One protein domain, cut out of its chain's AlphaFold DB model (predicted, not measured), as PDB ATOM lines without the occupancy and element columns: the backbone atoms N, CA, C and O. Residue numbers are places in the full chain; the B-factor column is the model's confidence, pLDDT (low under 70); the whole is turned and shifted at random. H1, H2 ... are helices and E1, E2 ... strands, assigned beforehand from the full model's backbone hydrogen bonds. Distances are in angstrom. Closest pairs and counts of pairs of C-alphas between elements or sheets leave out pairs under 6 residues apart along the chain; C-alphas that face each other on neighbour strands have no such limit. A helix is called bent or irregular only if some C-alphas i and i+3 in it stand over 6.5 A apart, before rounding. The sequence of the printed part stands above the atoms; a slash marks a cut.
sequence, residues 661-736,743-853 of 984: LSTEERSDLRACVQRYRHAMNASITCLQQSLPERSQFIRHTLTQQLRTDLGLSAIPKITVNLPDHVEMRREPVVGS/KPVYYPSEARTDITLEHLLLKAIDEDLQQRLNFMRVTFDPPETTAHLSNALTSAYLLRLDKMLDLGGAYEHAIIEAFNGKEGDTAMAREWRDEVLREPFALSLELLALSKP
ATOM      1  N   LEU A 661     110.458  84.663 177.739       88.25
ATOM      2  CA  LEU A 661     110.241  86.111 177.778       88.25
ATOM      3  C   LEU A 661     110.278  86.654 179.213       88.25
ATOM      4  O   LEU A 661     109.774  86.011 180.142       88.25
ATOM      5  N   SER A 662     110.814  87.861 179.389       90.62
ATOM      6  CA  SER A 662     110.805  88.606 180.656       90.62
ATOM      7  C   SER A 662     109.398  89.113 181.023       90.62
ATOM      8  O   SER A 662     108.478  89.085 180.207       90.62
ATOM      9  N   THR A 663     109.194  89.589 182.257       88.69
ATOM     10  CA  THR A 663     107.900  90.168 182.677       88.69
ATOM     11  C   THR A 663     107.523  91.406 181.860       88.69
ATOM     12  O   THR A 663     106.354  91.565 181.514       88.69
ATOM     13  N   GLU A 664     108.502  92.249 181.527       92.19
ATOM     14  CA  GLU A 664     108.317  93.437 180.683       92.19
ATOM     15  C   GLU A 664     107.922  93.029 179.257       92.19
ATOM     16  O   GLU A 664     106.886  93.454 178.759       92.19
ATOM     17  N   GLU A 665     108.634  92.069 178.662       90.44
ATOM     18  CA  GLU A 665     108.330  91.557 177.317       90.44
ATOM     19  C   GLU A 665     106.946  90.898 177.235       90.44
ATOM     20  O   GLU A 665     106.238  91.031 176.239       90.44
ATOM     21  N   ARG A 666     106.521  90.200 178.297       88.75
ATOM     22  CA  ARG A 666     105.157  89.652 178.389       88.75
ATOM     23  C   ARG A 666     104.105  90.751 178.530       88.75
ATOM     24  O   ARG A 666     102.984  90.560 178.059       88.75
ATOM     25  N   SER A 667     104.436  91.867 179.182       91.25
ATOM     26  CA  SER A 667     103.555  93.034 179.284       91.25
ATOM     27  C   SER A 667     103.376  93.702 177.921       91.25
ATOM     28  O   SER A 667     102.242  93.945 177.513       91.25
ATOM     29  N   ASP A 668     104.466  93.895 177.176       91.25
ATOM     30  CA  ASP A 668     104.432  94.446 175.817       91.25
ATOM     31  C   ASP A 668     103.654  93.536 174.862       91.25
ATOM     32  O   ASP A 668     102.780  93.995 174.124       91.25
ATOM     33  N   LEU A 669     103.898  92.222 174.930       91.00
ATOM     34  CA  LEU A 669     103.143  91.235 174.161       91.00
ATOM     35  C   LEU A 669     101.647  91.310 174.491       91.00
ATOM     36  O   LEU A 669     100.820  91.318 173.583       91.00
ATOM     37  N   ARG A 670     101.281  91.414 175.775       90.44
ATOM     38  CA  ARG A 670      99.882  91.567 176.203       90.44
ATOM     39  C   ARG A 670      99.260  92.845 175.643       90.44
ATOM     40  O   ARG A 670      98.142  92.786 175.136       90.44
ATOM     41  N   ALA A 671      99.962  93.973 175.718       92.56
ATOM     42  CA  ALA A 671      99.492  95.240 175.166       92.56
ATOM     43  C   ALA A 671      99.280  95.145 173.644       92.56
ATOM     44  O   ALA A 671      98.245  95.577 173.134       92.56
ATOM     45  N   CYS A 672     100.204  94.499 172.929       92.94
ATOM     46  CA  CYS A 672     100.090  94.258 171.493       92.94
ATOM     47  C   CYS A 672      98.914  93.322 171.149       92.94
ATOM     48  O   CYS A 672      98.173  93.606 170.212       92.94
ATOM     49  N   VAL A 673      98.649  92.270 171.941       91.81
ATOM     50  CA  VAL A 673      97.476  91.388 171.745       91.81
ATOM     51  C   VAL A 673      96.174  92.172 171.889       91.81
ATOM     52  O   VAL A 673      95.252  91.984 171.095       91.81
ATOM     53  N   GLN A 674      96.090  93.074 172.871       92.50
ATOM     54  CA  GLN A 674      94.906  93.918 173.042       92.50
ATOM     55  C   GLN A 674      94.715  94.863 171.855       92.50
ATOM     56  O   GLN A 674      93.619  94.915 171.296       92.50
ATOM     57  N   ARG A 675      95.785  95.535 171.408       91.50
ATOM     58  CA  ARG A 675      95.759  96.360 170.190       91.50
ATOM     59  C   ARG A 675      95.315  95.544 168.973       91.50
ATOM     60  O   ARG A 675      94.435  95.991 168.246       91.50
ATOM     61  N   TYR A 676      95.852  94.336 168.789       93.00
ATOM     62  CA  TYR A 676      95.501  93.452 167.671       93.00
ATOM     63  C   TYR A 676      94.021  93.072 167.692       93.00
ATOM     64  O   TYR A 676      93.353  93.148 166.664       93.00
ATOM     65  N   ARG A 677      93.478  92.730 168.866       92.44
ATOM     66  CA  ARG A 677      92.048  92.439 169.031       92.44
ATOM     67  C   ARG A 677      91.179  93.637 168.643       92.44
ATOM     68  O   ARG A 677      90.213  93.469 167.902       92.44
ATOM     69  N   HIS A 678      91.525  94.835 169.114       88.94
ATOM     70  CA  HIS A 678      90.791  96.052 168.766       88.94
ATOM     71  C   HIS A 678      90.869  96.359 167.267       88.94
ATOM     72  O   HIS A 678      89.836  96.628 166.657       88.94
ATOM     73  N   ALA A 679      92.053  96.241 166.661       90.75
ATOM     74  CA  ALA A 679      92.239  96.441 165.227       90.75
ATOM     75  C   ALA A 679      91.452  95.417 164.394       90.75
ATOM     76  O   ALA A 679      90.771  95.795 163.443       90.75
ATOM     77  N   MET A 680      91.476  94.132 164.769       91.88
ATOM     78  CA  MET A 680      90.692  93.087 164.098       91.88
ATOM     79  C   MET A 680      89.197  93.403 164.147       91.88
ATOM     80  O   MET A 680      88.547  93.399 163.103       91.88
ATOM     81  N   ASN A 681      88.663  93.756 165.319       91.38
ATOM     82  CA  ASN A 681      87.254  94.125 165.460       91.38
ATOM     83  C   ASN A 681      86.906  95.348 164.601       91.38
ATOM     84  O   ASN A 681      85.930  95.305 163.859       91.38
ATOM     85  N   ALA A 682      87.734  96.397 164.635       87.69
ATOM     86  CA  ALA A 682      87.541  97.582 163.802       87.69
ATOM     87  C   ALA A 682      87.547  97.241 162.302       87.69
ATOM     88  O   ALA A 682      86.690  97.724 161.562       87.69
ATOM     89  N   SER A 683      88.452  96.364 161.855       91.62
ATOM     90  CA  SER A 683      88.513  95.928 160.456       91.62
ATOM     91  C   SER A 683      87.284  95.115 160.040       91.62
ATOM     92  O   SER A 683      86.729  95.351 158.967       91.62
ATOM     93  N   ILE A 684      86.796  94.220 160.908       89.69
ATOM     94  CA  ILE A 684      85.583  93.432 160.669       89.69
ATOM     95  C   ILE A 684      84.374  94.360 160.575       89.69
ATOM     96  O   ILE A 684      83.609  94.250 159.621       89.69
ATOM     97  N   THR A 685      84.220  95.301 161.510       88.81
ATOM     98  CA  THR A 685      83.126  96.281 161.478       88.81
ATOM     99  C   THR A 685      83.186  97.138 160.213       88.81
ATOM    100  O   THR A 685      82.165  97.311 159.550       88.81
ATOM    101  N   CYS A 686      84.375  97.614 159.824       88.69
ATOM    102  CA  CYS A 686      84.572  98.376 158.589       88.69
ATOM    103  C   CYS A 686      84.129  97.577 157.350       88.69
ATOM    104  O   CYS A 686      83.404  98.104 156.499       88.69
ATOM    105  N   LEU A 687      84.507  96.295 157.267       89.25
ATOM    106  CA  LEU A 687      84.131  95.410 156.162       89.25
ATOM    107  C   LEU A 687      82.638  95.072 156.171       89.25
ATOM    108  O   LEU A 687      82.016  95.148 155.120       89.25
ATOM    109  N   GLN A 688      82.042  94.770 157.325       87.62
ATOM    110  CA  GLN A 688      80.604  94.490 157.443       87.62
ATOM    111  C   GLN A 688      79.739  95.688 157.030       87.62
ATOM    112  O   GLN A 688      78.677  95.507 156.442       87.62
ATOM    113  N   GLN A 689      80.194  96.913 157.312       87.19
ATOM    114  CA  GLN A 689      79.512  98.140 156.887       87.19
ATOM    115  C   GLN A 689      79.711  98.442 155.396       87.19
ATOM    116  O   GLN A 689      78.828  99.020 154.761       87.19
ATOM    117  N   SER A 690      80.871  98.091 154.836       86.12
ATOM    118  CA  SER A 690      81.245  98.473 153.467       86.12
ATOM    119  C   SER A 690      80.871  97.419 152.417       86.12
ATOM    120  O   SER A 690      80.576  97.789 151.279       86.12
ATOM    121  N   LEU A 691      80.859  96.135 152.793       90.62
ATOM    122  CA  LEU A 691      80.615  94.986 151.925       90.62
ATOM    123  C   LEU A 691      79.387  94.193 152.413       90.62
ATOM    124  O   LEU A 691      79.485  93.464 153.404       90.62
ATOM    125  N   PRO A 692      78.234  94.293 151.731       86.69
ATOM    126  CA  PRO A 692      77.071  93.469 152.050       86.69
ATOM    127  C   PRO A 692      77.369  91.982 151.832       86.69
ATOM    128  O   PRO A 692      78.184  91.617 150.985       86.69
ATOM    129  N   GLU A 693      76.663  91.107 152.553       88.56
ATOM    130  CA  GLU A 693      76.762  89.666 152.316       88.56
ATOM    131  C   GLU A 693      76.350  89.344 150.870       88.56
ATOM    132  O   GLU A 693      75.363  89.874 150.352       88.56
ATOM    133  N   ARG A 694      77.131  88.485 150.204       85.12
ATOM    134  CA  ARG A 694      77.010  88.205 148.768       85.12
ATOM    135  C   ARG A 694      75.585  87.836 148.365       85.12
ATOM    136  O   ARG A 694      75.065  88.363 147.385       85.12
ATOM    137  N   SER A 695      74.952  86.940 149.114       83.38
ATOM    138  CA  SER A 695      73.603  86.454 148.826       83.38
ATOM    139  C   SER A 695      72.551  87.557 148.989       83.38
ATOM    140  O   SER A 695      71.650  87.666 148.154       83.38
ATOM    141  N   GLN A 696      72.672  88.406 150.014       84.69
ATOM    142  CA  GLN A 696      71.812  89.578 150.210       84.69
ATOM    143  C   GLN A 696      71.982  90.617 149.099       84.69
ATOM    144  O   GLN A 696      70.979  91.082 148.553       84.69
ATOM    145  N   PHE A 697      73.225  90.946 148.730       87.44
ATOM    146  CA  PHE A 697      73.528  91.872 147.635       87.44
ATOM    147  C   PHE A 697      72.876  91.411 146.330       87.44
ATOM    148  O   PHE A 697      72.133  92.159 145.701       87.44
ATOM    149  N   ILE A 698      73.089  90.145 145.963       87.12
ATOM    150  CA  ILE A 698      72.536  89.569 144.734       87.12
ATOM    151  C   ILE A 698      71.018  89.602 144.750       87.12
ATOM    152  O   ILE A 698      70.407  90.034 143.774       87.12
ATOM    153  N   ARG A 699      70.402  89.165 145.853       85.75
ATOM    154  CA  ARG A 699      68.948  89.171 145.980       85.75
ATOM    155  C   ARG A 699      68.399  90.585 145.835       85.75
ATOM    156  O   ARG A 699      67.410  90.761 145.128       85.75
ATOM    157  N   HIS A 700      69.026  91.579 146.461       86.00
ATOM    158  CA  HIS A 700      68.599  92.973 146.373       86.00
ATOM    159  C   HIS A 700      68.690  93.503 144.937       86.00
ATOM    160  O   HIS A 700      67.679  93.953 144.397       86.00
ATOM    161  N   THR A 701      69.854  93.366 144.298       88.25
ATOM    162  CA  THR A 701      70.098  93.827 142.923       88.25
ATOM    163  C   THR A 701      69.161  93.146 141.926       88.25
ATOM    164  O   THR A 701      68.515  93.811 141.114       88.25
ATOM    165  N   LEU A 702      69.007  91.823 142.027       88.44
ATOM    166  CA  LEU A 702      68.092  91.055 141.187       88.44
ATOM    167  C   LEU A 702      66.637  91.488 141.401       88.44
ATOM    168  O   LEU A 702      65.916  91.722 140.435       88.44
ATOM    169  N   THR A 703      66.206  91.625 142.658       85.75
ATOM    170  CA  THR A 703      64.837  92.036 142.993       85.75
ATOM    171  C   THR A 703      64.553  93.429 142.441       85.75
ATOM    172  O   THR A 703      63.526  93.640 141.804       85.75
ATOM    173  N   GLN A 704      65.461  94.385 142.635       85.75
ATOM    174  CA  GLN A 704      65.315  95.746 142.121       85.75
ATOM    175  C   GLN A 704      65.196  95.766 140.593       85.75
ATOM    176  O   GLN A 704      64.320  96.450 140.053       85.75
ATOM    177  N   GLN A 705      66.016  94.978 139.893       88.06
ATOM    178  CA  GLN A 705      65.956  94.904 138.438       88.06
ATOM    179  C   GLN A 705      64.664  94.252 137.944       88.06
ATOM    180  O   GLN A 705      63.999  94.794 137.068       88.06
ATOM    181  N   LEU A 706      64.262  93.127 138.536       86.50
ATOM    182  CA  LEU A 706      63.015  92.448 138.187       86.50
ATOM    183  C   LEU A 706      61.788  93.332 138.470       86.50
ATOM    184  O   LEU A 706      60.849  93.341 137.677       86.50
ATOM    185  N   ARG A 707      61.792  94.121 139.556       83.62
ATOM    186  CA  ARG A 707      60.737  95.114 139.830       83.62
ATOM    187  C   ARG A 707      60.681  96.185 138.743       83.62
ATOM    188  O   ARG A 707      59.592  96.560 138.324       83.62
ATOM    189  N   THR A 708      61.843  96.647 138.290       85.94
ATOM    190  CA  THR A 708      61.961  97.671 137.244       85.94
ATOM    191  C   THR A 708      61.486  97.146 135.890       85.94
ATOM    192  O   THR A 708      60.710  97.811 135.212       85.94
ATOM    193  N   ASP A 709      61.895  95.932 135.521       86.62
ATOM    194  CA  ASP A 709      61.550  95.313 134.240       86.62
ATOM    195  C   ASP A 709      60.081  94.871 134.167       86.62
ATOM    196  O   ASP A 709      59.482  94.917 133.092       86.62
ATOM    197  N   LEU A 710      59.510  94.401 135.287       82.94
ATOM    198  CA  LEU A 710      58.217  93.700 135.313       82.94
ATOM    199  C   LEU A 710      57.108  94.438 136.079       82.94
ATOM    200  O   LEU A 710      55.968  93.978 136.065       82.94
ATOM    201  N   GLY A 711      57.409  95.556 136.748       77.06
ATOM    202  CA  GLY A 711      56.418  96.381 137.452       77.06
ATOM    203  C   GLY A 711      55.779  95.720 138.680       77.06
ATOM    204  O   GLY A 711      54.629  96.007 139.005       77.06
ATOM    205  N   LEU A 712      56.491  94.810 139.349       73.06
ATOM    206  CA  LEU A 712      55.972  94.014 140.469       73.06
ATOM    207  C   LEU A 712      56.261  94.673 141.827       73.06
ATOM    208  O   LEU A 712      57.350  95.196 142.049       73.06
ATOM    209  N   SER A 713      55.321  94.604 142.775       69.75
ATOM    210  CA  SER A 713      55.525  95.088 144.153       69.75
ATOM    211  C   SER A 713      56.296  94.077 145.017       69.75
ATOM    212  O   SER A 713      57.223  94.446 145.750       69.75
ATOM    213  N   ALA A 714      55.990  92.788 144.867       72.94
ATOM    214  CA  ALA A 714      56.652  91.673 145.540       72.94
ATOM    215  C   ALA A 714      57.140  90.636 144.520       72.94
ATOM    216  O   ALA A 714      56.480  90.397 143.509       72.94
ATOM    217  N   ILE A 715      58.302  90.036 144.783       78.19
ATOM    218  CA  ILE A 715      58.917  89.025 143.917       78.19
ATOM    219  C   ILE A 715      58.984  87.711 144.701       78.19
ATOM    220  O   ILE A 715      59.594  87.706 145.772       78.19
ATOM    221  N   PRO A 716      58.356  86.624 144.213       81.31
ATOM    222  CA  PRO A 716      58.443  85.316 144.852       81.31
ATOM    223  C   PRO A 716      59.855  84.741 144.702       81.31
ATOM    224  O   PRO A 716      60.629  85.164 143.842       81.31
ATOM    225  N   LYS A 717      60.195  83.728 145.494       84.88
ATOM    226  CA  LYS A 717      61.425  82.963 145.287       84.88
ATOM    227  C   LYS A 717      61.316  82.194 143.969       84.88
ATOM    228  O   LYS A 717      60.400  81.394 143.786       84.88
ATOM    229  N   ILE A 718      62.248  82.445 143.049       88.75
ATOM    230  CA  ILE A 718      62.255  81.860 141.702       88.75
ATOM    231  C   ILE A 718      63.263  80.715 141.661       88.75
ATOM    232  O   ILE A 718      64.463  80.924 141.853       88.75
ATOM    233  N   THR A 719      62.786  79.510 141.361       91.31
ATOM    234  CA  THR A 719      63.642  78.339 141.147       91.31
ATOM    235  C   THR A 719      63.575  77.914 139.686       91.31
ATOM    236  O   THR A 719      62.501  77.774 139.103       91.31
ATOM    237  N   VAL A 720      64.744  77.743 139.073       90.69
ATOM    238  CA  VAL A 720      64.906  77.299 137.692       90.69
ATOM    239  C   VAL A 720      65.298  75.827 137.709       90.69
ATOM    240  O   VAL A 720      66.352  75.448 138.212       90.69
ATOM    241  N   ASN A 721      64.447  74.989 137.139       91.69
ATOM    242  CA  ASN A 721      64.683  73.566 136.963       91.69
ATOM    243  C   ASN A 721      65.299  73.316 135.576       91.69
ATOM    244  O   ASN A 721      64.674  73.593 134.542       91.69
ATOM    245  N   LEU A 722      66.522  72.786 135.549       91.44
ATOM    246  CA  LEU A 722      67.325  72.573 134.338       91.44
ATOM    247  C   LEU A 722      67.639  71.087 134.139       91.44
ATOM    248  O   LEU A 722      67.876  70.397 135.124       91.44
ATOM    249  N   PRO A 723      67.696  70.571 132.894       91.38
ATOM    250  CA  PRO A 723      68.283  69.251 132.656       91.38
ATOM    251  C   PRO A 723      69.777  69.264 133.018       91.38
ATOM    252  O   PRO A 723      70.434  70.305 132.906       91.38
ATOM    253  N   ASP A 724      70.325  68.127 133.434       87.19
ATOM    254  CA  ASP A 724      71.742  68.014 133.798       87.19
ATOM    255  C   ASP A 724      72.675  68.180 132.586       87.19
ATOM    256  O   ASP A 724      73.736  68.780 132.727       87.19
ATOM    257  N   HIS A 725      72.269  67.726 131.392       86.00
ATOM    258  CA  HIS A 725      72.988  67.947 130.126       86.00
ATOM    259  C   HIS A 725      72.037  67.963 128.910       86.00
ATOM    260  O   HIS A 725      70.882  67.529 128.998       86.00
ATOM    261  N   VAL A 726      72.517  68.464 127.763       88.62
ATOM    262  CA  VAL A 726      71.791  68.476 126.477       88.62
ATOM    263  C   VAL A 726      72.676  67.900 125.368       88.62
ATOM    264  O   VAL A 726      73.755  68.414 125.091       88.62
ATOM    265  N   GLU A 727      72.207  66.857 124.682       86.50
ATOM    266  CA  GLU A 727      72.930  66.241 123.563       86.50
ATOM    267  C   GLU A 727      72.476  66.800 122.209       86.50
ATOM    268  O   GLU A 727      71.281  66.861 121.918       86.50
ATOM    269  N   MET A 728      73.425  67.129 121.327       82.62
ATOM    270  CA  MET A 728      73.145  67.488 119.931       82.62
ATOM    271  C   MET A 728      73.246  66.257 119.025       82.62
ATOM    272  O   MET A 728      74.304  65.633 118.922       82.62
ATOM    273  N   ARG A 729      72.159  65.923 118.323       84.25
ATOM    274  CA  ARG A 729      72.109  64.842 117.328       84.25
ATOM    275  C   ARG A 729      71.766  65.408 115.955       84.25
ATOM    276  O   ARG A 729      70.954  66.317 115.828       84.25
ATOM    277  N   ARG A 730      72.387  64.878 114.902       80.50
ATOM    278  CA  ARG A 730      72.093  65.278 113.518       80.50
ATOM    279  C   ARG A 730      71.050  64.344 112.926       80.50
ATOM    280  O   ARG A 730      71.348  63.184 112.660       80.50
ATOM    281  N   GLU A 731      69.852  64.862 112.693       81.44
ATOM    282  CA  GLU A 731      68.760  64.103 112.088       81.44
ATOM    283  C   GLU A 731      68.593  64.442 110.602       81.44
ATOM    284  O   GLU A 731      68.732  65.606 110.220       81.44
ATOM    285  N   PRO A 732      68.275  63.468 109.735       75.81
ATOM    286  CA  PRO A 732      68.030  63.722 108.317       75.81
ATOM    287  C   PRO A 732      66.768  64.574 108.094       75.81
ATOM    288  O   PRO A 732      65.704  64.307 108.652       75.81
ATOM    289  N   VAL A 733      66.867  65.602 107.244       73.62
ATOM    290  CA  VAL A 733      65.746  66.489 106.896       73.62
ATOM    291  C   VAL A 733      64.887  65.832 105.818       73.62
ATOM    292  O   VAL A 733      65.232  65.841 104.631       73.62
ATOM    293  N   VAL A 734      63.748  65.284 106.237       63.47
ATOM    294  CA  VAL A 734      62.747  64.687 105.344       63.47
ATOM    295  C   VAL A 734      62.197  65.760 104.392       63.47
ATOM    296  O   VAL A 734      61.637  66.757 104.839       63.47
ATOM    297  N   GLY A 735      62.367  65.566 103.077       65.31
ATOM    298  CA  GLY A 735      61.779  66.422 102.030       65.31
ATOM    299  C   GLY A 735      62.662  67.549 101.466       65.31
ATOM    300  O   GLY A 735      62.191  68.311 100.631       65.31
ATOM    301  N   SER A 736      63.936  67.654 101.858       60.56
ATOM    302  CA  SER A 736      64.836  68.747 101.424       60.56
ATOM    303  C   SER A 736      65.345  68.661  99.973       60.56
ATOM    304  O   SER A 736      65.981  69.596  99.490       60.56
ATOM    305  N   LYS A 743      69.688  68.198 109.972       79.69
ATOM    306  CA  LYS A 743      69.484  69.307 110.904       79.69
ATOM    307  C   LYS A 743      69.974  68.897 112.297       79.69
ATOM    308  O   LYS A 743      69.733  67.758 112.703       79.69
ATOM    309  N   PRO A 744      70.663  69.782 113.031       80.44
ATOM    310  CA  PRO A 744      70.940  69.548 114.440       80.44
ATOM    311  C   PRO A 744      69.628  69.614 115.239       80.44
ATOM    312  O   PRO A 744      68.843  70.549 115.072       80.44
ATOM    313  N   VAL A 745      69.388  68.616 116.085       82.50
ATOM    314  CA  VAL A 745      68.274  68.531 117.038       82.50
ATOM    315  C   VAL A 745      68.863  68.264 118.421       82.50
ATOM    316  O   VAL A 745      69.747  67.419 118.566       82.50
ATOM    317  N   TYR A 746      68.402  69.006 119.424       85.31
ATOM    318  CA  TYR A 746      68.911  68.941 120.793       85.31
ATOM    319  C   TYR A 746      67.966  68.129 121.684       85.31
ATOM    320  O   TYR A 746      66.754  68.347 121.643       85.31
ATOM    321  N   TYR A 747      68.515  67.218 122.492       85.31
ATOM    322  CA  TYR A 747      67.770  66.352 123.412       85.31
ATOM    323  C   TYR A 747      68.207  66.603 124.863       85.31
ATOM    324  O   TYR A 747      69.390  66.431 125.160       85.31
ATOM    325  N   PRO A 748      67.292  66.991 125.770       89.50
ATOM    326  CA  PRO A 748      67.607  67.155 127.186       89.50
ATOM    327  C   PRO A 748      67.648  65.806 127.918       89.50
ATOM    328  O   PRO A 748      66.917  64.878 127.564       89.50
ATOM    329  N   SER A 749      68.460  65.714 128.971       90.38
ATOM    330  CA  SER A 749      68.474  64.567 129.885       90.38
ATOM    331  C   SER A 749      67.188  64.442 130.714       90.38
ATOM    332  O   SER A 749      66.509  65.436 130.987       90.38
ATOM    333  N   GLU A 750      66.882  63.223 131.176       86.12
ATOM    334  CA  GLU A 750      65.773  62.973 132.114       86.12
ATOM    335  C   GLU A 750      66.076  63.487 133.529       86.12
ATOM    336  O   GLU A 750      65.185  64.017 134.190       86.12
ATOM    337  N   ALA A 751      67.331  63.369 133.978       87.06
ATOM    338  CA  ALA A 751      67.784  63.930 135.248       87.06
ATOM    339  C   ALA A 751      67.825  65.465 135.175       87.06
ATOM    340  O   ALA A 751      68.285  66.034 134.172       87.06
ATOM    341  N   ARG A 752      67.290  66.120 136.213       90.69
ATOM    342  CA  ARG A 752      67.151  67.577 136.304       90.69
ATOM    343  C   ARG A 752      67.559  68.068 137.686       90.69
ATOM    344  O   ARG A 752      67.285  67.401 138.680       90.69
ATOM    345  N   THR A 753      68.110  69.273 137.727       89.94
ATOM    346  CA  THR A 753      68.568  69.945 138.941       89.94
ATOM    347  C   THR A 753      67.814  71.259 139.131       89.94
ATOM    348  O   THR A 753      67.669  72.043 138.187       89.94
ATOM    349  N   ASP A 754      67.367  71.508 140.361       90.50
ATOM    350  CA  ASP A 754      66.802  72.788 140.784       90.50
ATOM    351  C   ASP A 754      67.907  73.749 141.216       90.50
ATOM    352  O   ASP A 754      68.759  73.421 142.042       90.50
ATOM    353  N   ILE A 755      67.889  74.957 140.660       89.25
ATOM    354  CA  ILE A 755      68.795  76.037 141.037       89.25
ATOM    355  C   ILE A 755      67.996  77.324 141.218       89.25
ATOM    356  O   ILE A 755      67.194  77.706 140.370       89.25
ATOM    357  N   THR A 756      68.192  78.012 142.339       90.44
ATOM    358  CA  THR A 756      67.584  79.336 142.548       90.44
ATOM    359  C   THR A 756      68.110  80.317 141.506       90.44
ATOM    360  O   THR A 756      69.291  80.237 141.148       90.44
ATOM    361  N   LEU A 757      67.290  81.270 141.070       89.19
ATOM    362  CA  LEU A 757      67.690  82.248 140.057       89.19
ATOM    363  C   LEU A 757      68.964  83.023 140.447       89.19
ATOM    364  O   LEU A 757      69.822  83.253 139.598       89.19
ATOM    365  N   GLU A 758      69.144  83.344 141.729       88.00
ATOM    366  CA  GLU A 758      70.341  84.010 142.257       88.00
ATOM    367  C   GLU A 758      71.618  83.194 142.004       88.00
ATOM    368  O   GLU A 758      72.600  83.700 141.466       88.00
ATOM    369  N   HIS A 759      71.598  81.906 142.354       86.31
ATOM    370  CA  HIS A 759      72.725  80.996 142.134       86.31
ATOM    371  C   HIS A 759      72.971  80.699 140.654       86.31
ATOM    372  O   HIS A 759      74.107  80.408 140.280       86.31
ATOM    373  N   LEU A 760      71.928  80.743 139.820       87.94
ATOM    374  CA  LEU A 760      72.062  80.571 138.378       87.94
ATOM    375  C   LEU A 760      72.836  81.741 137.765       87.94
ATOM    376  O   LEU A 760      73.800  81.496 137.054       87.94
ATOM    377  N   LEU A 761      72.450  82.979 138.081       86.94
ATOM    378  CA  LEU A 761      73.076  84.195 137.541       86.94
ATOM    379  C   LEU A 761      74.449  84.504 138.165       86.94
ATOM    380  O   LEU A 761      75.208  85.309 137.641       86.94
ATOM    381  N   LEU A 762      74.790  83.870 139.289       83.25
ATOM    382  CA  LEU A 762      76.153  83.877 139.826       83.25
ATOM    383  C   LEU A 762      77.129  83.028 139.009       83.25
ATOM    384  O   LEU A 762      78.341  83.235 139.083       83.25
ATOM    385  N   LYS A 763      76.623  82.013 138.306       75.81
ATOM    386  CA  LYS A 763      77.437  81.172 137.435       75.81
ATOM    387  C   LYS A 763      77.469  81.830 136.065       75.81
ATOM    388  O   LYS A 763      76.418  82.045 135.475       75.81
ATOM    389  N   ALA A 764      78.665  82.089 135.540       69.69
ATOM    390  CA  ALA A 764      78.808  82.539 134.161       69.69
ATOM    391  C   ALA A 764      78.071  81.562 133.224       69.69
ATOM    392  O   ALA A 764      78.346  80.357 133.257       69.69
ATOM    393  N   ILE A 765      77.122  82.065 132.428       80.38
ATOM    394  CA  ILE A 765      76.350  81.230 131.504       80.38
ATOM    395  C   ILE A 765      77.225  80.893 130.296       80.38
ATOM    396  O   ILE A 765      77.346  81.673 129.351       80.38
ATOM    397  N   ASP A 766      77.853  79.721 130.343       80.44
ATOM    398  CA  ASP A 766      78.627  79.165 129.237       80.44
ATOM    399  C   ASP A 766      77.728  78.574 128.133       80.44
ATOM    400  O   ASP A 766      76.496  78.546 128.229       80.44
ATOM    401  N   GLU A 767      78.347  78.120 127.038       80.75
ATOM    402  CA  GLU A 767      77.614  77.570 125.892       80.75
ATOM    403  C   GLU A 767      76.768  76.339 126.271       80.75
ATOM    404  O   GLU A 767      75.681  76.160 125.718       80.75
ATOM    405  N   ASP A 768      77.218  75.517 127.227       83.94
ATOM    406  CA  ASP A 768      76.472  74.345 127.706       83.94
ATOM    407  C   ASP A 768      75.231  74.764 128.506       83.94
ATOM    408  O   ASP A 768      74.108  74.339 128.206       83.94
ATOM    409  N   LEU A 769      75.396  75.670 129.473       85.19
ATOM    410  CA  LEU A 769      74.294  76.185 130.275       85.19
ATOM    411  C   LEU A 769      73.277  76.939 129.411       85.19
ATOM    412  O   LEU A 769      72.071  76.791 129.614       85.19
ATOM    413  N   GLN A 770      73.735  77.664 128.386       86.25
ATOM    414  CA  GLN A 770      72.861  78.309 127.411       86.25
ATOM    415  C   GLN A 770      71.973  77.296 126.665       86.25
ATOM    416  O   GLN A 770      70.781  77.552 126.468       86.25
ATOM    417  N   GLN A 771      72.509  76.134 126.273       86.44
ATOM    418  CA  GLN A 771      71.703  75.076 125.650       86.44
ATOM    419  C   GLN A 771      70.701  74.466 126.636       86.44
ATOM    420  O   GLN A 771      69.554  74.205 126.266       86.44
ATOM    421  N   ARG A 772      71.098  74.287 127.900       89.88
ATOM    422  CA  ARG A 772      70.229  73.766 128.971       89.88
ATOM    423  C   ARG A 772      69.069  74.711 129.293       89.88
ATOM    424  O   ARG A 772      67.948  74.241 129.502       89.88
ATOM    425  N   LEU A 773      69.298  76.028 129.253       90.06
ATOM    426  CA  LEU A 773      68.273  77.054 129.489       90.06
ATOM    427  C   LEU A 773      67.123  77.010 128.473       90.06
ATOM    428  O   LEU A 773      65.988  77.323 128.825       90.06
ATOM    429  N   ASN A 774      67.366  76.551 127.241       88.56
ATOM    430  CA  ASN A 774      66.309  76.401 126.231       88.56
ATOM    431  C   ASN A 774      65.236  75.366 126.619       88.56
ATOM    432  O   ASN A 774      64.142  75.383 126.057       88.56
ATOM    433  N   PHE A 775      65.527  74.491 127.587       89.69
ATOM    434  CA  PHE A 775      64.607  73.480 128.107       89.69
ATOM    435  C   PHE A 775      64.150  73.767 129.546       89.69
ATOM    436  O   PHE A 775      63.571  72.887 130.183       89.69
ATOM    437  N   MET A 776      64.420  74.957 130.092       90.62
ATOM    438  CA  MET A 776      64.151  75.263 131.501       90.62
ATOM    439  C   MET A 776      62.663  75.177 131.874       90.62
ATOM    440  O   MET A 776      61.775  75.407 131.053       90.62
ATOM    441  N   ARG A 777      62.391  74.876 133.146       88.88
ATOM    442  CA  ARG A 777      61.083  75.098 133.782       88.88
ATOM    443  C   ARG A 777      61.277  76.006 134.989       88.88
ATOM    444  O   ARG A 777      62.312  75.916 135.638       88.88
ATOM    445  N   VAL A 778      60.304  76.859 135.281       87.81
ATOM    446  CA  VAL A 778      60.391  77.820 136.386       87.81
ATOM    447  C   VAL A 778      59.299  77.518 137.406       87.81
ATOM    448  O   VAL A 778      58.158  77.260 137.024       87.81
ATOM    449  N   THR A 779      59.658  77.531 138.686       87.06
ATOM    450  CA  THR A 779      58.749  77.377 139.825       87.06
ATOM    451  C   THR A 779      58.863  78.578 140.767       87.06
ATOM    452  O   THR A 779      59.912  79.226 140.842       87.06
ATOM    453  N   PHE A 780      57.763  78.885 141.460       84.81
ATOM    454  CA  PHE A 780      57.611  80.076 142.298       84.81
ATOM    455  C   PHE A 780      57.127  79.701 143.694       84.81
ATOM    456  O   PHE A 780      56.250  78.846 143.828       84.81
ATOM    457  N   ASP A 781      57.676  80.370 144.702       80.19
ATOM    458  CA  ASP A 781      57.263  80.258 146.099       80.19
ATOM    459  C   ASP A 781      57.107  81.670 146.708       80.19
ATOM    460  O   ASP A 781      58.111  82.386 146.831       80.19
ATOM    461  N   PRO A 782      55.878  82.140 147.010       77.75
ATOM    462  CA  PRO A 782      54.590  81.456 146.831       77.75
ATOM    463  C   PRO A 782      54.206  81.253 145.346       77.75
ATOM    464  O   PRO A 782      54.729  81.953 144.470       77.75
ATOM    465  N   PRO A 783      53.291  80.309 145.036       78.38
ATOM    466  CA  PRO A 783      52.878  80.014 143.665       78.38
ATOM    467  C   PRO A 783      52.220  81.223 142.987       78.38
ATOM    468  O   PRO A 783      51.390  81.924 143.566       78.38
ATOM    469  N   GLU A 784      52.589  81.460 141.729       69.75
ATOM    470  CA  GLU A 784      52.126  82.614 140.959       69.75
ATOM    471  C   GLU A 784      50.635  82.502 140.576       69.75
ATOM    472  O   GLU A 784      50.181  81.458 140.110       69.75
ATOM    473  N   THR A 785      49.876  83.597 140.702       61.44
ATOM    474  CA  THR A 785      48.433  83.654 140.394       61.44
ATOM    475  C   THR A 785      48.088  84.217 139.008       61.44
ATOM    476  O   THR A 785      47.012  83.927 138.492       61.44
ATOM    477  N   THR A 786      48.969  85.007 138.378       62.97
ATOM    478  CA  THR A 786      48.659  85.799 137.163       62.97
ATOM    479  C   THR A 786      49.379  85.374 135.875       62.97
ATOM    480  O   THR A 786      49.124  85.971 134.829       62.97
ATOM    481  N   ALA A 787      50.254  84.360 135.917       71.50
ATOM    482  CA  ALA A 787      51.065  83.856 134.788       71.50
ATOM    483  C   ALA A 787      51.886  84.924 134.018       71.50
ATOM    484  O   ALA A 787      52.341  84.703 132.893       71.50
ATOM    485  N   HIS A 788      52.070  86.108 134.597       76.44
ATOM    486  CA  HIS A 788      52.814  87.221 134.013       76.44
ATOM    487  C   HIS A 788      54.325  86.973 134.128       76.44
ATOM    488  O   HIS A 788      55.075  87.138 133.166       76.44
ATOM    489  N   LEU A 789      54.757  86.509 135.298       76.56
ATOM    490  CA  LEU A 789      56.134  86.216 135.670       76.56
ATOM    491  C   LEU A 789      56.634  84.966 134.932       76.56
ATOM    492  O   LEU A 789      57.714  84.997 134.340       76.56
ATOM    493  N   SER A 790      55.808  83.917 134.849       79.81
ATOM    494  CA  SER A 790      56.097  82.718 134.051       79.81
ATOM    495  C   SER A 790      56.303  83.004 132.560       79.81
ATOM    496  O   SER A 790      57.115  82.342 131.919       79.81
ATOM    497  N   ASN A 791      55.589  83.985 131.998       82.94
ATOM    498  CA  ASN A 791      55.713  84.360 130.585       82.94
ATOM    499  C   ASN A 791      56.897  85.302 130.320       82.94
ATOM    500  O   ASN A 791      57.474  85.274 129.232       82.94
ATOM    501  N   ALA A 792      57.262  86.134 131.296       83.69
ATOM    502  CA  ALA A 792      58.374  87.070 131.174       83.69
ATOM    503  C   ALA A 792      59.748  86.386 131.298       83.69
ATOM    504  O   ALA A 792      60.692  86.743 130.585       83.69
ATOM    505  N   LEU A 793      59.867  85.377 132.168       86.69
ATOM    506  CA  LEU A 793      61.110  84.643 132.407       86.69
ATOM    507  C   LEU A 793      61.397  83.631 131.287       86.69
ATOM    508  O   LEU A 793      61.109  82.442 131.394       86.69
ATOM    509  N   THR A 794      62.004  84.109 130.201       89.00
ATOM    510  CA  THR A 794      62.460  83.292 129.060       89.00
ATOM    511  C   THR A 794      63.981  83.100 129.061       89.00
ATOM    512  O   THR A 794      64.707  83.893 129.654       89.00
ATOM    513  N   SER A 795      64.496  82.092 128.339       87.88
ATOM    514  CA  SER A 795      65.950  81.894 128.151       87.88
ATOM    515  C   SER A 795      66.635  83.173 127.632       87.88
ATOM    516  O   SER A 795      67.644  83.616 128.175       87.88
ATOM    517  N   ALA A 796      66.020  83.848 126.653       89.06
ATOM    518  CA  ALA A 796      66.519  85.118 126.122       89.06
ATOM    519  C   ALA A 796      66.523  86.249 127.167       89.06
ATOM    520  O   ALA A 796      67.449  87.061 127.186       89.06
ATOM    521  N   TYR A 797      65.510  86.296 128.038       90.06
ATOM    522  CA  TYR A 797      65.460  87.251 129.142       90.06
ATOM    523  C   TYR A 797      66.593  87.003 130.143       90.06
ATOM    524  O   TYR A 797      67.318  87.938 130.465       90.06
ATOM    525  N   LEU A 798      66.804  85.750 130.561       89.56
ATOM    526  CA  LEU A 798      67.857  85.387 131.516       89.56
ATOM    527  C   LEU A 798      69.266  85.656 130.974       89.56
ATOM    528  O   LEU A 798      70.092  86.199 131.697       89.56
ATOM    529  N   LEU A 799      69.526  85.377 129.693       88.75
ATOM    530  CA  LEU A 799      70.808  85.701 129.048       88.75
ATOM    531  C   LEU A 799      71.076  87.210 128.980       88.75
ATOM    532  O   LEU A 799      72.223  87.650 129.050       88.75
ATOM    533  N   ARG A 800      70.026  88.017 128.798       89.88
ATOM    534  CA  ARG A 800      70.141  89.478 128.835       89.88
ATOM    535  C   ARG A 800      70.363  89.968 130.263       89.88
ATOM    536  O   ARG A 800      71.175  90.863 130.462       89.88
ATOM    537  N   LEU A 801      69.642  89.388 131.220       89.56
ATOM    538  CA  LEU A 801      69.714  89.728 132.636       89.56
ATOM    539  C   LEU A 801      71.104  89.438 133.215       89.56
ATOM    540  O   LEU A 801      71.659  90.308 133.875       89.56
ATOM    541  N   ASP A 802      71.689  88.281 132.892       88.25
ATOM    542  CA  ASP A 802      73.061  87.893 133.252       88.25
ATOM    543  C   ASP A 802      74.088  88.938 132.793       88.25
ATOM    544  O   ASP A 802      74.805  89.512 133.607       88.25
ATOM    545  N   LYS A 803      74.074  89.288 131.501       87.75
ATOM    546  CA  LYS A 803      75.003  90.282 130.934       87.75
ATOM    547  C   LYS A 803      74.796  91.699 131.455       87.75
ATOM    548  O   LYS A 803      75.740  92.478 131.480       87.75
ATOM    549  N   MET A 804      73.553  92.065 131.752       88.75
ATOM    550  CA  MET A 804      73.209  93.411 132.207       88.75
ATOM    551  C   MET A 804      73.591  93.621 133.667       88.75
ATOM    552  O   MET A 804      74.083  94.690 134.010       88.75
ATOM    553  N   LEU A 805      73.325  92.626 134.516       89.75
ATOM    554  CA  LEU A 805      73.645  92.710 135.934       89.75
ATOM    555  C   LEU A 805      75.120  92.433 136.200       89.75
ATOM    556  O   LEU A 805      75.656  93.036 137.123       89.75
ATOM    557  N   ASP A 806      75.728  91.515 135.435       88.25
ATOM    558  CA  ASP A 806      77.081  90.998 135.660       88.25
ATOM    559  C   ASP A 806      77.338  90.808 137.159       88.25
ATOM    560  O   ASP A 806      78.196  91.452 137.753       88.25
ATOM    561  N   LEU A 807      76.504  89.997 137.822       87.56
ATOM    562  CA  LEU A 807      76.479  89.929 139.289       87.56
ATOM    563  C   LEU A 807      77.846  89.568 139.881       87.56
ATOM    564  O   LEU A 807      78.182  90.030 140.972       87.56
ATOM    565  N   GLY A 808      78.626  88.757 139.156       84.25
ATOM    566  CA  GLY A 808      80.012  88.453 139.492       84.25
ATOM    567  C   GLY A 808      80.889  89.705 139.471       84.25
ATOM    568  O   GLY A 808      81.483  90.032 140.499       84.25
ATOM    569  N   GLY A 809      80.921  90.430 138.348       86.69
ATOM    570  CA  GLY A 809      81.692  91.669 138.211       86.69
ATOM    571  C   GLY A 809      81.205  92.802 139.122       86.69
ATOM    572  O   GLY A 809      82.013  93.522 139.704       86.69
ATOM    573  N   ALA A 810      79.895  92.931 139.333       88.12
ATOM    574  CA  ALA A 810      79.299  93.919 140.228       88.12
ATOM    575  C   ALA A 810      79.675  93.662 141.695       88.12
ATOM    576  O   ALA A 810      79.993  94.599 142.427       88.12
ATOM    577  N   TYR A 811      79.682  92.398 142.132       90.44
ATOM    578  CA  TYR A 811      80.130  92.058 143.481       90.44
ATOM    579  C   TYR A 811      81.655  92.170 143.625       90.44
ATOM    580  O   TYR A 811      82.133  92.616 144.665       90.44
ATOM    581  N   GLU A 812      82.430  91.846 142.586       88.50
ATOM    582  CA  GLU A 812      83.873  92.126 142.549       88.50
ATOM    583  C   GLU A 812      84.150  93.629 142.698       88.50
ATOM    584  O   GLU A 812      84.996  94.025 143.500       88.50
ATOM    585  N   HIS A 813      83.385  94.479 142.010       89.12
ATOM    586  CA  HIS A 813      83.467  95.927 142.169       89.12
ATOM    587  C   HIS A 813      83.138  96.364 143.603       89.12
ATOM    588  O   HIS A 813      83.894  97.138 144.187       89.12
ATOM    589  N   ALA A 814      82.088  95.804 144.214       87.88
ATOM    590  CA  ALA A 814      81.744  96.072 145.611       87.88
ATOM    591  C   ALA A 814      82.865  95.660 146.586       87.88
ATOM    592  O   ALA A 814      83.116  96.365 147.564       87.88
ATOM    593  N   ILE A 815      83.581  94.561 146.317       88.06
ATOM    594  CA  ILE A 815      84.775  94.175 147.085       88.06
ATOM    595  C   ILE A 815      85.868  95.237 146.918       88.06
ATOM    596  O   ILE A 815      86.420  95.703 147.912       88.06
ATOM    597  N   ILE A 816      86.171  95.655 145.686       89.44
ATOM    598  CA  ILE A 816      87.192  96.680 145.415       89.44
ATOM    599  C   ILE A 816      86.859  97.990 146.144       89.44
ATOM    600  O   ILE A 816      87.738  98.574 146.778       89.44
ATOM    601  N   GLU A 817      85.602  98.430 146.099       89.81
ATOM    602  CA  GLU A 817      85.124  99.612 146.819       89.81
ATOM    603  C   GLU A 817      85.197  99.451 148.342       89.81
ATOM    604  O   GLU A 817      85.530 100.401 149.051       89.81
ATOM    605  N   ALA A 818      84.924  98.256 148.870       89.62
ATOM    606  CA  ALA A 818      85.002  97.999 150.304       89.62
ATOM    607  C   ALA A 818      86.429  98.138 150.858       89.62
ATOM    608  O   ALA A 818      86.583  98.539 152.010       89.62
ATOM    609  N   PHE A 819      87.457  97.855 150.045       87.19
ATOM    610  CA  PHE A 819      88.865  98.027 150.421       87.19
ATOM    611  C   PHE A 819      89.416  99.420 150.082       87.19
ATOM    612  O   PHE A 819      90.102 100.017 150.907       87.19
ATOM    613  N   ASN A 820      89.109  99.966 148.902       85.56
ATOM    614  CA  ASN A 820      89.707 101.220 148.414       85.56
ATOM    615  C   ASN A 820      88.855 102.476 148.689       85.56
ATOM    616  O   ASN A 820      89.326 103.603 148.513       85.56
ATOM    617  N   GLY A 821      87.612 102.293 149.130       85.50
ATOM    618  CA  GLY A 821      86.607 103.344 149.266       85.50
ATOM    619  C   GLY A 821      85.766 103.540 148.005       85.50
ATOM    620  O   GLY A 821      86.147 103.144 146.902       85.50
ATOM    621  N   LYS A 822      84.607 104.178 148.190       86.31
ATOM    622  CA  LYS A 822      83.615 104.427 147.136       86.31
ATOM    623  C   LYS A 822      83.866 105.743 146.405       86.31
ATOM    624  O   LYS A 822      84.581 106.643 146.880       86.31
ATOM    625  N   GLU A 823      83.250 105.877 145.236       81.75
ATOM    626  CA  GLU A 823      83.158 107.167 144.559       81.75
ATOM    627  C   GLU A 823      82.323 108.134 145.423       81.75
ATOM    628  O   GLU A 823      81.219 107.812 145.852       81.75
ATOM    629  N   GLY A 824      82.886 109.301 145.753       82.25
ATOM    630  CA  GLY A 824      82.294 110.259 146.701       82.25
ATOM    631  C   GLY A 824      82.854 110.215 148.130       82.25
ATOM    632  O   GLY A 824      82.662 111.183 148.864       82.25
ATOM    633  N   ASP A 825      83.618 109.180 148.508       85.19
ATOM    634  CA  ASP A 825      84.296 109.148 149.814       85.19
ATOM    635  C   ASP A 825      85.296 110.309 149.951       85.19
ATOM    636  O   ASP A 825      86.026 110.659 149.011       85.19
ATOM    637  N   THR A 826      85.370 110.886 151.154       88.44
ATOM    638  CA  THR A 826      86.376 111.901 151.490       88.44
ATOM    639  C   THR A 826      87.776 111.277 151.527       88.44
ATOM    640  O   THR A 826      87.939 110.079 151.765       88.44
ATOM    641  N   ALA A 827      88.820 112.090 151.328       87.88
ATOM    642  CA  ALA A 827      90.205 111.612 151.434       87.88
ATOM    643  C   ALA A 827      90.491 110.984 152.812       87.88
ATOM    644  O   ALA A 827      91.092 109.917 152.890       87.88
ATOM    645  N   MET A 828      89.963 111.587 153.882       88.19
ATOM    646  CA  MET A 828      90.112 111.090 155.251       88.19
ATOM    647  C   MET A 828      89.441 109.731 155.465       88.19
ATOM    648  O   MET A 828      90.005 108.883 156.148       88.19
ATOM    649  N   ALA A 829      88.268 109.503 154.864       87.31
ATOM    650  CA  ALA A 829      87.588 108.215 154.948       87.31
ATOM    651  C   ALA A 829      88.384 107.106 154.243       87.31
ATOM    652  O   ALA A 829      88.468 105.992 154.758       87.31
ATOM    653  N   ARG A 830      89.016 107.413 153.101       87.44
ATOM    654  CA  ARG A 830      89.898 106.464 152.402       87.44
ATOM    655  C   ARG A 830      91.173 106.171 153.191       87.44
ATOM    656  O   ARG A 830      91.530 105.009 153.331       87.44
ATOM    657  N   GLU A 831      91.822 107.196 153.741       87.06
ATOM    658  CA  GLU A 831      93.012 107.030 154.591       87.06
ATOM    659  C   GLU A 831      92.714 106.209 155.847       87.06
ATOM    660  O   GLU A 831      93.464 105.297 156.182       87.06
ATOM    661  N   TRP A 832      91.606 106.505 156.527       90.31
ATOM    662  CA  TRP A 832      91.159 105.740 157.688       90.31
ATOM    663  C   TRP A 832      90.880 104.281 157.344       90.31
ATOM    664  O   TRP A 832      91.275 103.391 158.088       90.31
ATOM    665  N   ARG A 833      90.214 104.026 156.215       89.88
ATOM    666  CA  ARG A 833      89.936 102.665 155.758       89.88
ATOM    667  C   ARG A 833      91.229 101.898 155.490       89.88
ATOM    668  O   ARG A 833      91.355 100.766 155.943       89.88
ATOM    669  N   ASP A 834      92.193 102.514 154.809       86.88
ATOM    670  CA  ASP A 834      93.505 101.904 154.569       86.88
ATOM    671  C   ASP A 834      94.238 101.605 155.892       86.88
ATOM    672  O   ASP A 834      94.741 100.499 156.070       86.88
ATOM    673  N   GLU A 835      94.222 102.538 156.852       88.19
ATOM    674  CA  GLU A 835      94.777 102.347 158.201       88.19
ATOM    675  C   GLU A 835      94.103 101.172 158.925       88.19
ATOM    676  O   GLU A 835      94.775 100.217 159.311       88.19
ATOM    677  N   VAL A 836      92.774 101.192 159.057       90.69
ATOM    678  CA  VAL A 836      91.999 100.188 159.805       90.69
ATOM    679  C   VAL A 836      92.124  98.792 159.205       90.69
ATOM    680  O   VAL A 836      92.189  97.813 159.948       90.69
ATOM    681  N   LEU A 837      92.161  98.672 157.877       90.00
ATOM    682  CA  LEU A 837      92.281  97.374 157.212       90.00
ATOM    683  C   LEU A 837      93.721  96.836 157.226       90.00
ATOM    684  O   LEU A 837      93.906  95.621 157.149       90.00
ATOM    685  N   ARG A 838      94.743  97.696 157.349       87.25
ATOM    686  CA  ARG A 838      96.160  97.283 157.417       87.25
ATOM    687  C   ARG A 838      96.661  97.015 158.827       87.25
ATOM    688  O   ARG A 838      97.482  96.113 159.001       87.25
ATOM    689  N   GLU A 839      96.186  97.771 159.812       89.31
ATOM    690  CA  GLU A 839      96.647  97.715 161.204       89.31
ATOM    691  C   GLU A 839      96.661  96.283 161.782       89.31
ATOM    692  O   GLU A 839      97.668  95.907 162.388       89.31
ATOM    693  N   PRO A 840      95.653  95.411 161.543       91.38
ATOM    694  CA  PRO A 840      95.707  94.037 162.034       91.38
ATOM    695  C   PRO A 840      96.899  93.248 161.485       91.38
ATOM    696  O   PRO A 840      97.529  92.487 162.217       91.38
ATOM    697  N   PHE A 841      97.256  93.439 160.212       85.38
ATOM    698  CA  PHE A 841      98.398  92.755 159.609       85.38
ATOM    699  C   PHE A 841      99.718  93.251 160.204       85.38
ATOM    700  O   PHE A 841     100.565  92.426 160.553       85.38
ATOM    701  N   ALA A 842      99.875  94.564 160.391       86.81
ATOM    702  CA  ALA A 842     101.054  95.140 161.041       86.81
ATOM    703  C   ALA A 842     101.217  94.611 162.478       86.81
ATOM    704  O   ALA A 842     102.278  94.097 162.842       86.81
ATOM    705  N   LEU A 843     100.133  94.624 163.258       90.44
ATOM    706  CA  LEU A 843     100.106  94.109 164.626       90.44
ATOM    707  C   LEU A 843     100.341  92.596 164.699       90.44
ATOM    708  O   LEU A 843     101.006  92.133 165.619       90.44
ATOM    709  N   SER A 844      99.871  91.809 163.725       89.00
ATOM    710  CA  SER A 844     100.152  90.364 163.677       89.00
ATOM    711  C   SER A 844     101.654  90.063 163.555       89.00
ATOM    712  O   SER A 844     102.162  89.112 164.155       89.00
ATOM    713  N   LEU A 845     102.390  90.909 162.829       86.88
ATOM    714  CA  LEU A 845     103.840  90.804 162.680       86.88
ATOM    715  C   LEU A 845     104.570  91.330 163.913       86.88
ATOM    716  O   LEU A 845     105.573  90.743 164.317       86.88
ATOM    717  N   GLU A 846     104.062  92.401 164.528       90.44
ATOM    718  CA  GLU A 846     104.570  92.913 165.803       90.44
ATOM    719  C   GLU A 846     104.428  91.852 166.906       90.44
ATOM    720  O   GLU A 846     105.402  91.556 167.595       90.44
ATOM    721  N   LEU A 847     103.273  91.183 166.997       90.31
ATOM    722  CA  LEU A 847     103.048  90.035 167.879       90.31
ATOM    723  C   LEU A 847     104.068  88.926 167.636       90.31
ATOM    724  O   LEU A 847     104.657  88.391 168.579       90.31
ATOM    725  N   LEU A 848     104.313  88.594 166.368       88.06
ATOM    726  CA  LEU A 848     105.302  87.589 166.016       88.06
ATOM    727  C   LEU A 848     106.715  88.024 166.421       88.06
ATOM    728  O   LEU A 848     107.461  87.207 166.953       88.06
ATOM    729  N   ALA A 849     107.079  89.294 166.242       88.75
ATOM    730  CA  ALA A 849     108.370  89.828 166.666       88.75
ATOM    731  C   ALA A 849     108.527  89.821 168.200       88.75
ATOM    732  O   ALA A 849     109.564  89.378 168.704       88.75
ATOM    733  N   LEU A 850     107.497  90.246 168.940       90.62
ATOM    734  CA  LEU A 850     107.464  90.277 170.409       90.62
ATOM    735  C   LEU A 850     107.482  88.875 171.026       90.62
ATOM    736  O   LEU A 850     108.067  88.684 172.089       90.62
ATOM    737  N   SER A 851     106.925  87.870 170.340       87.12
ATOM    738  CA  SER A 851     106.988  86.469 170.786       87.12
ATOM    739  C   SER A 851     108.409  85.880 170.790       87.12
ATOM    740  O   SER A 851     108.635  84.818 171.370       87.12
ATOM    741  N   LYS A 852     109.368  86.562 170.142       86.88
ATOM    742  CA  LYS A 852     110.760  86.134 169.938       86.88
ATOM    743  C   LYS A 852     110.877  84.647 169.561       86.88
ATOM    744  O   LYS A 852     111.381  83.850 170.358       86.88
ATOM    745  N   PRO A 853     110.432  84.250 168.350       85.44
ATOM    746  CA  PRO A 853     110.528  82.874 167.889       85.44
ATOM    747  C   PRO A 853     111.972  82.381 167.957       85.44
ATOM    748  O   PRO A 853     112.848  82.928 167.296       85.44
TER     749      PRO A 853
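Overview. This is residues 661 to 736 and 743 to 853 of the 984 residues of an uncharacterized protein of Pseudomonas laurentiana (UniProt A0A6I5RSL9). A long rod has an arm of helices at one end, a small lobe of sheet and short helices further along, and a two-stranded ribbon at the other end. In the arm the bent helix H8 folds back on H1, its arm H8b side by side with H1; H2, H7 and H6 lead on to the lobe, where the short helices H3, H4 and H5 lie round the sheet E4 E1 E5, and the ribbon E2 E3 extends the rod beyond it. The printed part has 187 residues, with eight named helices and five named strands in the order H1 H2 E1 E2 E3 E4 H3 H4 E5 H5 H6 H7 H8, of mixed class, helices and strands. Both sheets, E4 - E1 - E5 and E2 - E3, are antiparallel. The whole is extended, with a radius of gyration of the C-alphas of 25.6 A and spans of 94 by 40 by 31 A.

Along the chain. H1, residues 663 to 690, begins at C-alpha 663 (107.900, 90.168, 182.677) and is 40.4 A long. H2 is residues 694 to 710, 23.8 A. E1 is 717 to 723, 19.9 A, and runs on into E2, 726 to 732, 19.1 A, at 48 degrees. E3 is 743 to 748, beginning at C-alpha 743 (69.484, 69.307, 110.904), and E4 is 752 to 756. H3 is 757 to 761, H4 767 to 773, E5 777 to 781, H5 788 to 792, H6 795 to 805 and H7 807 to 820, 19.6 A. H8, 827 to 850, was assigned as one helix by its hydrogen bonds but is bent, C-alphas 837 and 840 being 6.8 A apart: its arms are H8a, 827 to 837, and H8b, 840 to 850, ending at C-alpha 850 (107.464, 90.277, 170.409).

Arrangement. H1 touches H8b at a shallow tilt of 13 degrees, opposite ways; the closest C-alphas, of Ala 679 and Pro 840, are 5.3 A apart. H7, the hub, touches H8a about perpendicular at 83 degrees, with C-alphas of Asn 820 and Arg 830 closest at 6.6 A. H7 and H1 touch only at their ends, closest at Ser 690 and Ala 818, 4.9 A between C-alphas. H2 and H7 only just touch, with 3 pairs of C-alphas within 8 A, the closest those of Ile 698 and Leu 807 at 6.7 A. E1 is the inner strand: N 719 and O 779 of E5 are 2.9 A apart and N 720 and O 755 of E4 2.8 A, within hydrogen-bond range. E4, H3 H4, E5 form a split strand-helix-strand unit, two strands running the same way with E1 between them, its crossover right-handed. H3 is on this sheet at a height of 7.3 A, while H4 and H5 only graze it. In the ribbon, N 729 of E2 and O 745 of E3 are 2.8 A apart. H4 and H6 only just touch, with 3 pairs of C-alphas within 8 A, the closest those of Leu 773 and Ser 795 at 5.5 A. Every O i to N i+4 pair is within hydrogen-bond range in H1 to H7, H8a and H8b.

Size, cuts and confidence. The two C-alphas farthest apart, of Thr 663 and Gly 735, are 95.9 A apart. Residues 737 to 742 are cut out between E2 and E3, with 10.6 A from C-alpha 736 to C-alpha 743. Of the links that are printed whole, none is long. Residues 823 to 828, of which 827 and 828 belong to H8a, stand free. Mean pLDDT of the printed part is 86.0; residues 713, 734 to 736, 764 and 784 to 786 are under 70.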